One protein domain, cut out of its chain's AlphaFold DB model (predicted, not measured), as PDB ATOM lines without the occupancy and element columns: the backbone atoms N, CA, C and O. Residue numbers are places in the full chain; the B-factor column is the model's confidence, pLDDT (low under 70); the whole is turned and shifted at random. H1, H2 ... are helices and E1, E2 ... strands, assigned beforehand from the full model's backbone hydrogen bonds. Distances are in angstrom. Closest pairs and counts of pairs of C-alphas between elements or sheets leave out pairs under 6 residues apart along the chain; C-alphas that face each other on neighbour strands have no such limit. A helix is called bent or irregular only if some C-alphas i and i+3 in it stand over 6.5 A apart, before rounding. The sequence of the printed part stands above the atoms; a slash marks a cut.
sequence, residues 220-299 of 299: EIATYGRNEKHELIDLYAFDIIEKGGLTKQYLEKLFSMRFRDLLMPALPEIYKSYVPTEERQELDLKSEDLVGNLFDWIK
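What this domain is: This is residues 220 to 299 of the 299 residues of an uncharacterized protein of uncultured bacterium (UniProt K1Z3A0). A small hairpin of two strands, E1 and E2, sits near the middle, and H1, H2 and H3 follow one another round it in an arc with few contacts between them. Kinked H3 and the link after it make a long arm, of which residues 273 to 279 stick out free, before the chain folds back to short H4, which packs on H3 near its kink. The printed part has 80 residues, with two named strands and then four named helices along the chain, E1, E2, H1, H2, H3 and H4; the two-stranded sheet is antiparallel and the class is mostly helix. The whole is only just compact, close to loose, with a radius of gyration of the C-alphas of 13.9 A, and elongated, spanning 43 by 24 by 21 A.

Where its parts are: E1, residues 224 to 226, begins with C-alpha 224 at (-20.196, -21.034, -1.600) and E2 is residues 232 to 234. H1 is residues 237 to 242; H2, residues 248 to 256, is 12.3 A long. H3, residues 259 to 274, is 18.8 A long and irregular, with C-alphas 265 and 268 7.2 A apart and a kink of 75 degrees near residue 266. H4, residues 287 to 290, ends with C-alpha 290 at (-13.259, -21.035, 9.969).

How they stand to each other: E1 and E2 form a hairpin, antiparallel at 135 degrees, with N 225 and O 233 2.9 A apart, within hydrogen-bond range. The closest C-alphas of E2 and H4, those of Leu 232 and Glu 288, are 6.3 A apart. H4 touches H3 at residues 264 to 268 alone; their closest C-alphas, of Pro 265 and Ser 287, are 4.2 A apart. H2 and H3 are only just apart, at 8.0 A, and H1 is apart from H2. Every O i to N i+4 pair is within hydrogen-bond range in H1 and H2, against 8 of 12 in H3; H4 is too short for such a pair.

The domain as a whole: The C-alphas farthest apart, of Lys 248 and Glu 278, are 43.8 A apart. The printed part has no cut and ends at the chain's last residue, Lys 299. The link from H3 to H4, 12 residues, is long. Mean pLDDT of the printed part is 80.9; residues 220 to 221 and 292 to 299 are under 70.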
ATOM      1  N   GLU A 220     -25.847 -13.439   5.008       58.50
ATOM      2  CA  GLU A 220     -24.908 -14.504   4.664       58.50
ATOM      3  C   GLU A 220     -25.127 -15.023   3.255       58.50
ATOM      4  O   GLU A 220     -26.246 -15.345   2.843       58.50
ATOM      5  N   ILE A 221     -24.028 -15.107   2.519       67.88
ATOM      6  CA  ILE A 221     -23.968 -15.780   1.235       67.88
ATOM      7  C   ILE A 221     -24.038 -17.274   1.541       67.88
ATOM      8  O   ILE A 221     -23.047 -17.905   1.854       67.88
ATOM      9  N   ALA A 222     -25.234 -17.860   1.483       71.69
ATOM     10  CA  ALA A 222     -25.426 -19.295   1.723       71.69
ATOM     11  C   ALA A 222     -24.912 -20.174   0.563       71.69
ATOM     12  O   ALA A 222     -25.071 -21.396   0.572       71.69
ATOM     13  N   THR A 223     -24.343 -19.541  -0.462       83.38
ATOM     14  CA  THR A 223     -23.897 -20.155  -1.703       83.38
ATOM     15  C   THR A 223     -22.399 -19.974  -1.868       83.38
ATOM     16  O   THR A 223     -21.926 -18.954  -2.356       83.38
ATOM     17  N   TYR A 224     -21.649 -20.999  -1.482       84.75
ATOM     18  CA  TYR A 224     -20.196 -21.034  -1.600       84.75
ATOM     19  C   TYR A 224     -19.725 -21.961  -2.720       84.75
ATOM     20  O   TYR A 224     -20.368 -22.972  -3.031       84.75
ATOM     21  N   GLY A 225     -18.571 -21.619  -3.286       84.19
ATOM     22  CA  GLY A 225     -17.842 -22.357  -4.310       84.19
ATOM     23  C   GLY A 225     -16.367 -22.506  -3.948       84.19
ATOM     24  O   GLY A 225     -15.894 -21.935  -2.968       84.19
ATOM     25  N   ARG A 226     -15.620 -23.246  -4.770       84.38
ATOM     26  CA  ARG A 226     -14.154 -23.213  -4.751       84.38
ATOM     27  C   ARG A 226     -13.622 -22.680  -6.072       84.38
ATOM     28  O   ARG A 226     -14.153 -23.020  -7.130       84.38
ATOM     29  N   ASN A 227     -12.603 -21.831  -6.003       84.75
ATOM     30  CA  ASN A 227     -11.884 -21.372  -7.192       84.75
ATOM     31  C   ASN A 227     -10.814 -22.398  -7.629       84.75
ATOM     32  O   ASN A 227     -10.641 -23.443  -7.000       84.75
ATOM     33  N   GLU A 228     -10.069 -22.096  -8.698       84.00
ATOM     34  CA  GLU A 228      -9.008 -22.972  -9.234       84.00
ATOM     35  C   GLU A 228      -7.880 -23.271  -8.233       84.00
ATOM     36  O   GLU A 228      -7.201 -24.289  -8.344       84.00
ATOM     37  N   LYS A 229      -7.682 -22.403  -7.235       85.38
ATOM     38  CA  LYS A 229      -6.702 -22.579  -6.153       85.38
ATOM     39  C   LYS A 229      -7.279 -23.319  -4.945       85.38
ATOM     40  O   LYS A 229      -6.609 -23.425  -3.923       85.38
ATOM     41  N   HIS A 230      -8.506 -23.828  -5.056       79.88
ATOM     42  CA  HIS A 230      -9.285 -24.441  -3.981       79.88
ATOM     43  C   HIS A 230      -9.648 -23.501  -2.820       79.88
ATOM     44  O   HIS A 230     -10.087 -23.979  -1.771       79.88
ATOM     45  N   GLU A 231      -9.535 -22.187  -3.002       82.81
ATOM     46  CA  GLU A 231      -9.966 -21.196  -2.011       82.81
ATOM     47  C   GLU A 231     -11.497 -21.111  -2.007       82.81
ATOM     48  O   GLU A 231     -12.133 -21.294  -3.053       82.81
ATOM     49  N   LEU A 232     -12.086 -20.874  -0.832       82.50
ATOM     50  CA  LEU A 232     -13.529 -20.693  -0.707       82.50
ATOM     51  C   LEU A 232     -13.898 -19.334  -1.301       82.50
ATOM     52  O   LEU A 232     -13.270 -18.327  -0.995       82.50
ATOM     53  N   ILE A 233     -14.917 -19.309  -2.149       85.62
ATOM     54  CA  ILE A 233     -15.435 -18.070  -2.719       85.62
ATOM     55  C   ILE A 233     -16.940 -18.000  -2.543       85.62
ATOM     56  O   ILE A 233     -17.638 -19.019  -2.566       85.62
ATOM     57  N   ASP A 234     -17.426 -16.777  -2.436       86.44
ATOM     58  CA  ASP A 234     -18.835 -16.468  -2.559       86.44
ATOM     59  C   ASP A 234     -19.300 -16.710  -3.994       86.44
ATOM     60  O   ASP A 234     -18.611 -16.356  -4.953       86.44
ATOM     61  N   LEU A 235     -20.474 -17.318  -4.146       87.56
ATOM     62  CA  LEU A 235     -21.148 -17.440  -5.431       87.56
ATOM     63  C   LEU A 235     -22.365 -16.528  -5.439       87.56
ATOM     64  O   LEU A 235     -23.318 -16.736  -4.682       87.56
ATOM     65  N   TYR A 236     -22.352 -15.552  -6.337       89.56
ATOM     66  CA  TYR A 236     -23.506 -14.729  -6.654       89.56
ATOM     67  C   TYR A 236     -24.370 -15.414  -7.713       89.56
ATOM     68  O   TYR A 236     -24.003 -16.432  -8.304       89.56
ATOM     69  N   ALA A 237     -25.554 -14.853  -7.971       91.44
ATOM     70  CA  ALA A 237     -26.544 -15.468  -8.852       91.44
ATOM     71  C   ALA A 237     -25.968 -15.870 -10.221       91.44
ATOM     72  O   ALA A 237     -26.220 -16.981 -10.678       91.44
ATOM     73  N   PHE A 238     -25.163 -15.014 -10.857       93.06
ATOM     74  CA  PHE A 238     -24.589 -15.334 -12.164       93.06
ATOM     75  C   PHE A 238     -23.484 -16.389 -12.113       93.06
ATOM     76  O   PHE A 238     -23.466 -17.230 -13.006       93.06
ATOM     77  N   ASP A 239     -22.666 -16.434 -11.057       91.62
ATOM     78  CA  ASP A 239     -21.677 -17.508 -10.872       91.62
ATOM     79  C   ASP A 239     -22.370 -18.872 -10.762       91.62
ATOM     80  O   ASP A 239     -21.907 -19.882 -11.292       91.62
ATOM     81  N   ILE A 240     -23.509 -18.904 -10.066       93.50
ATOM     82  CA  ILE A 240     -24.320 -20.110  -9.893       93.50
ATOM     83  C   ILE A 240     -24.945 -20.530 -11.224       93.50
ATOM     84  O   ILE A 240     -24.881 -21.703 -11.590       93.50
ATOM     85  N   ILE A 241     -25.552 -19.582 -11.944       95.19
ATOM     86  CA  ILE A 241     -26.221 -19.850 -13.221       95.19
ATOM     87  C   ILE A 241     -25.212 -20.348 -14.263       95.19
ATOM     88  O   ILE A 241     -25.493 -21.329 -14.948       95.19
ATOM     89  N   GLU A 242     -24.037 -19.718 -14.359       93.56
ATOM     90  CA  GLU A 242     -22.973 -20.127 -15.284       93.56
ATOM     91  C   GLU A 242     -22.528 -21.574 -15.024       93.56
ATOM     92  O   GLU A 242     -22.322 -22.350 -15.958       93.56
ATOM     93  N   LYS A 243     -22.467 -21.973 -13.749       91.06
ATOM     94  CA  LYS A 243     -22.106 -23.332 -13.315       91.06
ATOM     95  C   LYS A 243     -23.246 -24.353 -13.437       91.06
ATOM     96  O   LYS A 243     -23.085 -25.494 -13.010       91.06
ATOM     97  N   GLY A 244     -24.384 -23.974 -14.022       93.00
ATOM     98  CA  GLY A 244     -25.525 -24.862 -14.268       93.00
ATOM     99  C   GLY A 244     -26.577 -24.889 -13.154       93.00
ATOM    100  O   GLY A 244     -27.542 -25.648 -13.253       93.00
ATOM    101  N   GLY A 245     -26.440 -24.046 -12.130       94.19
ATOM    102  CA  GLY A 245     -27.394 -23.918 -11.032       94.19
ATOM    103  C   GLY A 245     -27.106 -24.806  -9.814       94.19
ATOM    104  O   GLY A 245     -26.287 -25.722  -9.840       94.19
ATOM    105  N   LEU A 246     -27.818 -24.543  -8.717       93.31
ATOM    106  CA  LEU A 246     -27.774 -25.329  -7.484       93.31
ATOM    107  C   LEU A 246     -28.452 -26.685  -7.702       93.31
ATOM    108  O   LEU A 246     -29.649 -26.748  -7.994       93.31
ATOM    109  N   THR A 247     -27.691 -27.763  -7.538       92.94
ATOM    110  CA  THR A 247     -28.181 -29.141  -7.674       92.94
ATOM    111  C   THR A 247     -28.998 -29.575  -6.463       92.94
ATOM    112  O   THR A 247     -28.852 -29.030  -5.363       92.94
ATOM    113  N   LYS A 248     -29.800 -30.635  -6.620       92.69
ATOM    114  CA  LYS A 248     -30.480 -31.274  -5.484       92.69
ATOM    115  C   LYS A 248     -29.518 -31.617  -4.349       92.69
ATOM    116  O   LYS A 248     -29.801 -31.324  -3.191       92.69
ATOM    117  N   GLN A 249     -28.360 -32.183  -4.688       90.69
ATOM    118  CA  GLN A 249     -27.349 -32.565  -3.708       90.69
ATOM    119  C   GLN A 249     -26.794 -31.349  -2.950       90.69
ATOM    120  O   GLN A 249     -26.548 -31.448  -1.748       90.69
ATOM    121  N   TYR A 250     -26.591 -30.214  -3.631       89.44
ATOM    122  CA  TYR A 250     -26.161 -28.969  -2.989       89.44
ATOM    123  C   TYR A 250     -27.193 -28.516  -1.952       89.44
ATOM    124  O   TYR A 250     -26.853 -28.276  -0.796       89.44
ATOM    125  N   LEU A 251     -28.464 -28.455  -2.356       89.88
ATOM    126  CA  LEU A 251     -29.563 -28.009  -1.501       89.88
ATOM    127  C   LEU A 251     -29.780 -28.942  -0.303       89.88
ATOM    128  O   LEU A 251     -29.930 -28.470   0.819       89.88
ATOM    129  N   GLU A 252     -29.754 -30.261  -0.508       89.19
ATOM    130  CA  GLU A 252     -29.883 -31.243   0.577       89.19
ATOM    131  C   GLU A 252     -28.777 -31.079   1.624       89.19
ATOM    132  O   GLU A 252     -29.043 -31.126   2.826       89.19
ATOM    133  N   LYS A 253     -27.542 -30.823   1.179       86.75
ATOM    134  CA  LYS A 253     -26.427 -30.535   2.085       86.75
ATOM    135  C   LYS A 253     -26.630 -29.208   2.806       86.75
ATOM    136  O   LYS A 253     -26.499 -29.193   4.031       86.75
ATOM    137  N   LEU A 254     -27.017 -28.150   2.085       85.44
ATOM    138  CA  LEU A 254     -27.343 -26.837   2.650       85.44
ATOM    139  C   LEU A 254     -28.372 -26.946   3.780       85.44
ATOM    140  O   LEU A 254     -28.132 -26.465   4.882       85.44
ATOM    141  N   PHE A 255     -29.474 -27.658   3.546       84.44
ATOM    142  CA  PHE A 255     -30.529 -27.844   4.543       84.44
ATOM    143  C   PHE A 255     -30.147 -28.775   5.700       84.44
ATOM    144  O   PHE A 255     -30.784 -28.732   6.750       84.44
ATOM    145  N   SER A 256     -29.118 -29.609   5.536       86.31
ATOM    146  CA  SER A 256     -28.606 -30.476   6.605       86.31
ATOM    147  C   SER A 256     -27.573 -29.798   7.514       86.31
ATOM    148  O   SER A 256     -27.263 -30.322   8.587       86.31
ATOM    149  N   MET A 257     -27.028 -28.645   7.104       82.31
ATOM    150  CA  MET A 257     -26.033 -27.920   7.889       82.31
ATOM    151  C   MET A 257     -26.655 -27.282   9.127       82.31
ATOM    152  O   MET A 257     -27.770 -26.759   9.114       82.31
ATOM    153  N   ARG A 258     -25.900 -27.290  10.230       82.69
ATOM    154  CA  ARG A 258     -26.291 -26.508  11.402       82.69
ATOM    155  C   ARG A 258     -26.106 -25.042  11.058       82.69
ATOM    156  O   ARG A 258     -25.080 -24.672  10.500       82.69
ATOM    157  N   PHE A 259     -27.044 -24.214  11.501       77.12
ATOM    158  CA  PHE A 259     -26.993 -22.769  11.299       77.12
ATOM    159  C   PHE A 259     -25.619 -22.181  11.649       77.12
ATOM    160  O   PHE A 259     -25.011 -21.528  10.820       77.12
ATOM    161  N   ARG A 260     -25.057 -22.527  12.817       79.00
ATOM    162  CA  ARG A 260     -23.724 -22.054  13.226       79.00
ATOM    163  C   ARG A 260     -22.616 -22.370  12.211       79.00
ATOM    164  O   ARG A 260     -21.702 -21.574  12.098       79.00
ATOM    165  N   ASP A 261     -22.688 -23.529  11.546       79.00
ATOM    166  CA  ASP A 261     -21.660 -24.016  10.623       79.00
ATOM    167  C   ASP A 261     -21.807 -23.296   9.268       79.00
ATOM    168  O   ASP A 261     -20.802 -22.980   8.639       79.00
ATOM    169  N   LEU A 262     -23.045 -22.959   8.872       78.44
ATOM    170  CA  LEU A 262     -23.336 -22.096   7.723       78.44
ATOM    171  C   LEU A 262     -22.752 -20.688   7.905       78.44
ATOM    172  O   LEU A 262     -22.214 -20.153   6.944       78.44
ATOM    173  N   LEU A 263     -22.804 -20.130   9.126       77.56
ATOM    174  CA  LEU A 263     -22.346 -18.753   9.369       77.56
ATOM    175  C   LEU A 263     -20.832 -18.613   9.469       77.56
ATOM    176  O   LEU A 263     -20.313 -17.508   9.327       77.56
ATOM    177  N   MET A 264     -20.116 -19.703   9.765       81.88
ATOM    178  CA  MET A 264     -18.675 -19.658  10.033       81.88
ATOM    179  C   MET A 264     -17.866 -18.890   8.975       81.88
ATOM    180  O   MET A 264     -17.066 -18.046   9.381       81.88
ATOM    181  N   PRO A 265     -18.074 -19.089   7.659       80.94
ATOM    182  CA  PRO A 265     -17.327 -18.358   6.641       80.94
ATOM    183  C   PRO A 265     -17.687 -16.867   6.597       80.94
ATOM    184  O   PRO A 265     -16.836 -16.050   6.261       80.94
ATOM    185  N   ALA A 266     -18.919 -16.490   6.952       79.19
ATOM    186  CA  ALA A 266     -19.380 -15.101   6.936       79.19
ATOM    187  C   ALA A 266     -18.977 -14.311   8.198       79.19
ATOM    188  O   ALA A 266     -19.002 -13.078   8.193       79.19
ATOM    189  N   LEU A 267     -18.569 -14.984   9.284       80.81
ATOM    190  CA  LEU A 267     -18.248 -14.343  10.568       80.81
ATOM    191  C   LEU A 267     -17.259 -13.167  10.476       80.81
ATOM    192  O   LEU A 267     -17.524 -12.154  11.130       80.81
ATOM    193  N   PRO A 268     -16.155 -13.222   9.701       81.50
ATOM    194  CA  PRO A 268     -15.234 -12.091   9.597       81.50
ATOM    195  C   PRO A 268     -15.893 -10.844   8.992       81.50
ATOM    196  O   PRO A 268     -15.633  -9.723   9.438       81.50
ATOM    197  N   GLU A 269     -16.768 -11.020   8.000       78.69
ATOM    198  CA  GLU A 269     -17.511  -9.923   7.376       78.69
ATOM    199  C   GLU A 269     -18.601  -9.383   8.308       78.69
ATOM    200  O   GLU A 269     -18.717  -8.168   8.484       78.69
ATOM    201  N   ILE A 270     -19.348 -10.271   8.972       77.88
ATOM    202  CA  ILE A 270     -20.345  -9.911   9.990       77.88
ATOM    203  C   ILE A 270     -19.678  -9.090  11.102       77.88
ATOM    204  O   ILE A 270     -20.173  -8.024  11.473       77.88
ATOM    205  N   TYR A 271     -18.517  -9.530  11.592       80.94
ATOM    206  CA  TYR A 271     -17.743  -8.818  12.608       80.94
ATOM    207  C   TYR A 271     -17.373  -7.402  12.148       80.94
ATOM    208  O   TYR A 271     -17.653  -6.422  12.842       80.94
ATOM    209  N   LYS A 272     -16.814  -7.274  10.938       80.31
ATOM    210  CA  LYS A 272     -16.439  -5.980  10.347       80.31
ATOM    211  C   LYS A 272     -17.636  -5.076  10.067       80.31
ATOM    212  O   LYS A 272     -17.492  -3.857  10.117       80.31
ATOM    213  N   SER A 273     -18.797  -5.636   9.761       74.81
ATOM    214  CA  SER A 273     -19.993  -4.856   9.437       74.81
ATOM    215  C   SER A 273     -20.710  -4.340  10.682       74.81
ATOM    216  O   SER A 273     -21.320  -3.271  10.630       74.81
ATOM    217  N   TYR A 274     -20.628  -5.063  11.804       72.19
ATOM    218  CA  TYR A 274     -21.517  -4.827  12.947       72.19
ATOM    219  C   TYR A 274     -20.842  -4.527  14.281       72.19
ATOM    220  O   TYR A 274     -21.510  -3.982  15.159       72.19
ATOM    221  N   VAL A 275     -19.551  -4.814  14.447       77.19
ATOM    222  CA  VAL A 275     -18.808  -4.350  15.626       77.19
ATOM    223  C   VAL A 275     -18.360  -2.906  15.383       77.19
ATOM    224  O   VAL A 275     -17.798  -2.633  14.313       77.19
ATOM    225  N   PRO A 276     -18.614  -1.959  16.307       76.69
ATOM    226  CA  PRO A 276     -18.122  -0.585  16.194       76.69
ATOM    227  C   PRO A 276     -16.607  -0.557  15.990       76.69
ATOM    228  O   PRO A 276     -15.896  -1.355  16.593       76.69
ATOM    229  N   THR A 277     -16.102   0.329  15.131       81.19
ATOM    230  CA  THR A 277     -14.675   0.365  14.759       81.19
ATOM    231  C   THR A 277     -13.754   0.472  15.977       81.19
ATOM    232  O   THR A 277     -12.695  -0.143  16.002       81.19
ATOM    233  N   GLU A 278     -14.186   1.201  16.999       86.69
ATOM    234  CA  GLU A 278     -13.521   1.404  18.284       86.69
ATOM    235  C   GLU A 278     -13.507   0.168  19.202       86.69
ATOM    236  O   GLU A 278     -12.649   0.067  20.075       86.69
ATOM    237  N   GLU A 279     -14.426  -0.778  18.999       85.94
ATOM    238  CA  GLU A 279     -14.516  -2.046  19.738       85.94
ATOM    239  C   GLU A 279     -13.882  -3.214  18.964       85.94
ATOM    240  O   GLU A 279     -13.791  -4.335  19.477       85.94
ATOM    241  N   ARG A 280     -13.444  -2.976  17.719       87.44
ATOM    242  CA  ARG A 280     -12.829  -4.011  16.888       87.44
ATOM    243  C   ARG A 280     -11.448  -4.370  17.413       87.44
ATOM    244  O   ARG A 280     -10.570  -3.528  17.563       87.44
ATOM    245  N   GLN A 281     -11.245  -5.662  17.601       87.00
ATOM    246  CA  GLN A 281      -9.939  -6.279  17.712       87.00
ATOM    247  C   GLN A 281      -9.452  -6.601  16.300       87.00
ATOM    248  O   GLN A 281     -10.234  -7.034  15.448       87.00
ATOM    249  N   GLU A 282      -8.164  -6.388  16.041       83.56
ATOM    250  CA  GLU A 282      -7.553  -6.888  14.813       83.56
ATOM    251  C   GLU A 282      -7.523  -8.415  14.869       83.56
ATOM    252  O   GLU A 282      -6.858  -9.016  15.712       83.56
ATOM    253  N   LEU A 283      -8.293  -9.033  13.977       80.12
ATOM    254  CA  LEU A 283      -8.335 -10.473  13.792       80.12
ATOM    255  C   LEU A 283      -7.702 -10.788  12.437       80.12
ATOM    256  O   LEU A 283      -8.227 -10.373  11.403       80.12
ATOM    257  N   ASP A 284      -6.602 -11.539  12.440       81.50
ATOM    258  CA  ASP A 284      -6.052 -12.171  11.234       81.50
ATOM    259  C   ASP A 284      -6.750 -13.524  11.024       81.50
ATOM    260  O   ASP A 284      -6.173 -14.590  11.214       81.50
ATOM    261  N   LEU A 285      -8.059 -13.458  10.770       79.75
ATOM    262  CA  LEU A 285      -8.919 -14.608  10.498       79.75
ATOM    263  C   LEU A 285      -9.619 -14.390   9.163       79.75
ATOM    264  O   LEU A 285     -10.311 -13.384   8.967       79.75
ATOM    265  N   LYS A 286      -9.465 -15.352   8.261       78.75
ATOM    266  CA  LYS A 286     -10.185 -15.415   6.995       78.75
ATOM    267  C   LYS A 286     -11.320 -16.427   7.078       78.75
ATOM    268  O   LYS A 286     -11.376 -17.261   7.982       78.75
ATOM    269  N   SER A 287     -12.237 -16.353   6.122       76.12
ATOM    270  CA  SER A 287     -13.367 -17.276   6.021       76.12
ATOM    271  C   SER A 287     -12.902 -18.732   5.945       76.12
ATOM    272  O   SER A 287     -13.506 -19.599   6.567       76.12
ATOM    273  N   GLU A 288     -11.791 -18.999   5.254       75.25
ATOM    274  CA  GLU A 288     -11.217 -20.337   5.096       75.25
ATOM    275  C   GLU A 288     -10.688 -20.923   6.409       75.25
ATOM    276  O   GLU A 288     -10.777 -22.132   6.610       75.25
ATOM    277  N   ASP A 289     -10.200 -20.084   7.327       78.75
ATOM    278  CA  ASP A 289      -9.689 -20.526   8.634       78.75
ATOM    279  C   ASP A 289     -10.811 -21.054   9.541       78.75
ATOM    280  O   ASP A 289     -10.577 -21.806  10.489       78.75
ATOM    281  N   LEU A 290     -12.050 -20.660   9.242       77.31
ATOM    282  CA  LEU A 290     -13.259 -21.035   9.969       77.31
ATOM    283  C   LEU A 290     -13.989 -22.207   9.300       77.31
ATOM    284  O   LEU A 290     -14.993 -22.703   9.810       77.31
ATOM    285  N   VAL A 291     -13.480 -22.687   8.169       73.38
ATOM    286  CA  VAL A 291     -14.132 -23.679   7.324       73.38
ATOM    287  C   VAL A 291     -13.398 -25.014   7.426       73.38
ATOM    288  O   VAL A 291     -12.316 -25.204   6.882       73.38
ATOM    289  N   GLY A 292     -13.998 -25.970   8.143       65.75
ATOM    290  CA  GLY A 292     -13.481 -27.343   8.250       65.75
ATOM    291  C   GLY A 292     -13.984 -28.284   7.144       65.75
ATOM    292  O   GLY A 292     -14.645 -27.864   6.194       65.75
ATOM    293  N   ASN A 293     -13.783 -29.599   7.331       60.72
ATOM    294  CA  ASN A 293     -14.236 -30.665   6.409       60.72
ATOM    295  C   ASN A 293     -15.744 -30.616   6.069       60.72
ATOM    296  O   ASN A 293     -16.204 -31.240   5.114       60.72
ATOM    297  N   LEU A 294     -16.539 -29.881   6.850       59.38
ATOM    298  CA  LEU A 294     -17.963 -29.646   6.612       59.38
ATOM    299  C   LEU A 294     -18.254 -28.802   5.362       59.38
ATOM    300  O   LEU A 294     -19.420 -28.705   5.016       59.38
ATOM    301  N   PHE A 295     -17.249 -28.247   4.675       64.31
ATOM    302  CA  PHE A 295     -17.373 -27.599   3.356       64.31
ATOM    303  C   PHE A 295     -16.649 -28.375   2.235       64.31
ATOM    304  O   PHE A 295     -16.602 -27.929   1.088       64.31
ATOM    305  N   ASP A 296     -16.129 -29.578   2.512       62.84
ATOM    306  CA  ASP A 296     -15.490 -30.452   1.503       62.84
ATOM    307  C   ASP A 296     -16.477 -31.051   0.495       62.84
ATOM    308  O   ASP A 296     -16.108 -31.816  -0.400       62.84
ATOM    309  N   TRP A 297     -17.754 -30.719   0.641       60.94
ATOM    310  CA  TRP A 297     -18.818 -31.145  -0.244       60.94
ATOM    311  C   TRP A 297     -19.037 -30.224  -1.447       60.94
ATOM    312  O   TRP A 297     -19.824 -30.601  -2.316       60.94
ATOM    313  N   ILE A 298     -18.351 -29.075  -1.489       56.41
ATOM    314  CA  ILE A 298     -18.278 -28.134  -2.618       56.41
ATOM    315  C   ILE A 298     -17.236 -28.650  -3.635       56.41
ATOM    316  O   ILE A 298     -16.270 -27.968  -3.972       56.41
ATOM    317  N   LYS A 299     -17.379 -29.916  -4.041       51.31
ATOM    318  CA  LYS A 299     -16.585 -30.558  -5.098       51.31
ATOM    319  C   LYS A 299     -17.376 -30.605  -6.390       51.31
ATOM    320  O   LYS A 299     -18.596 -30.860  -6.294       51.31
TER     321      LYS A 299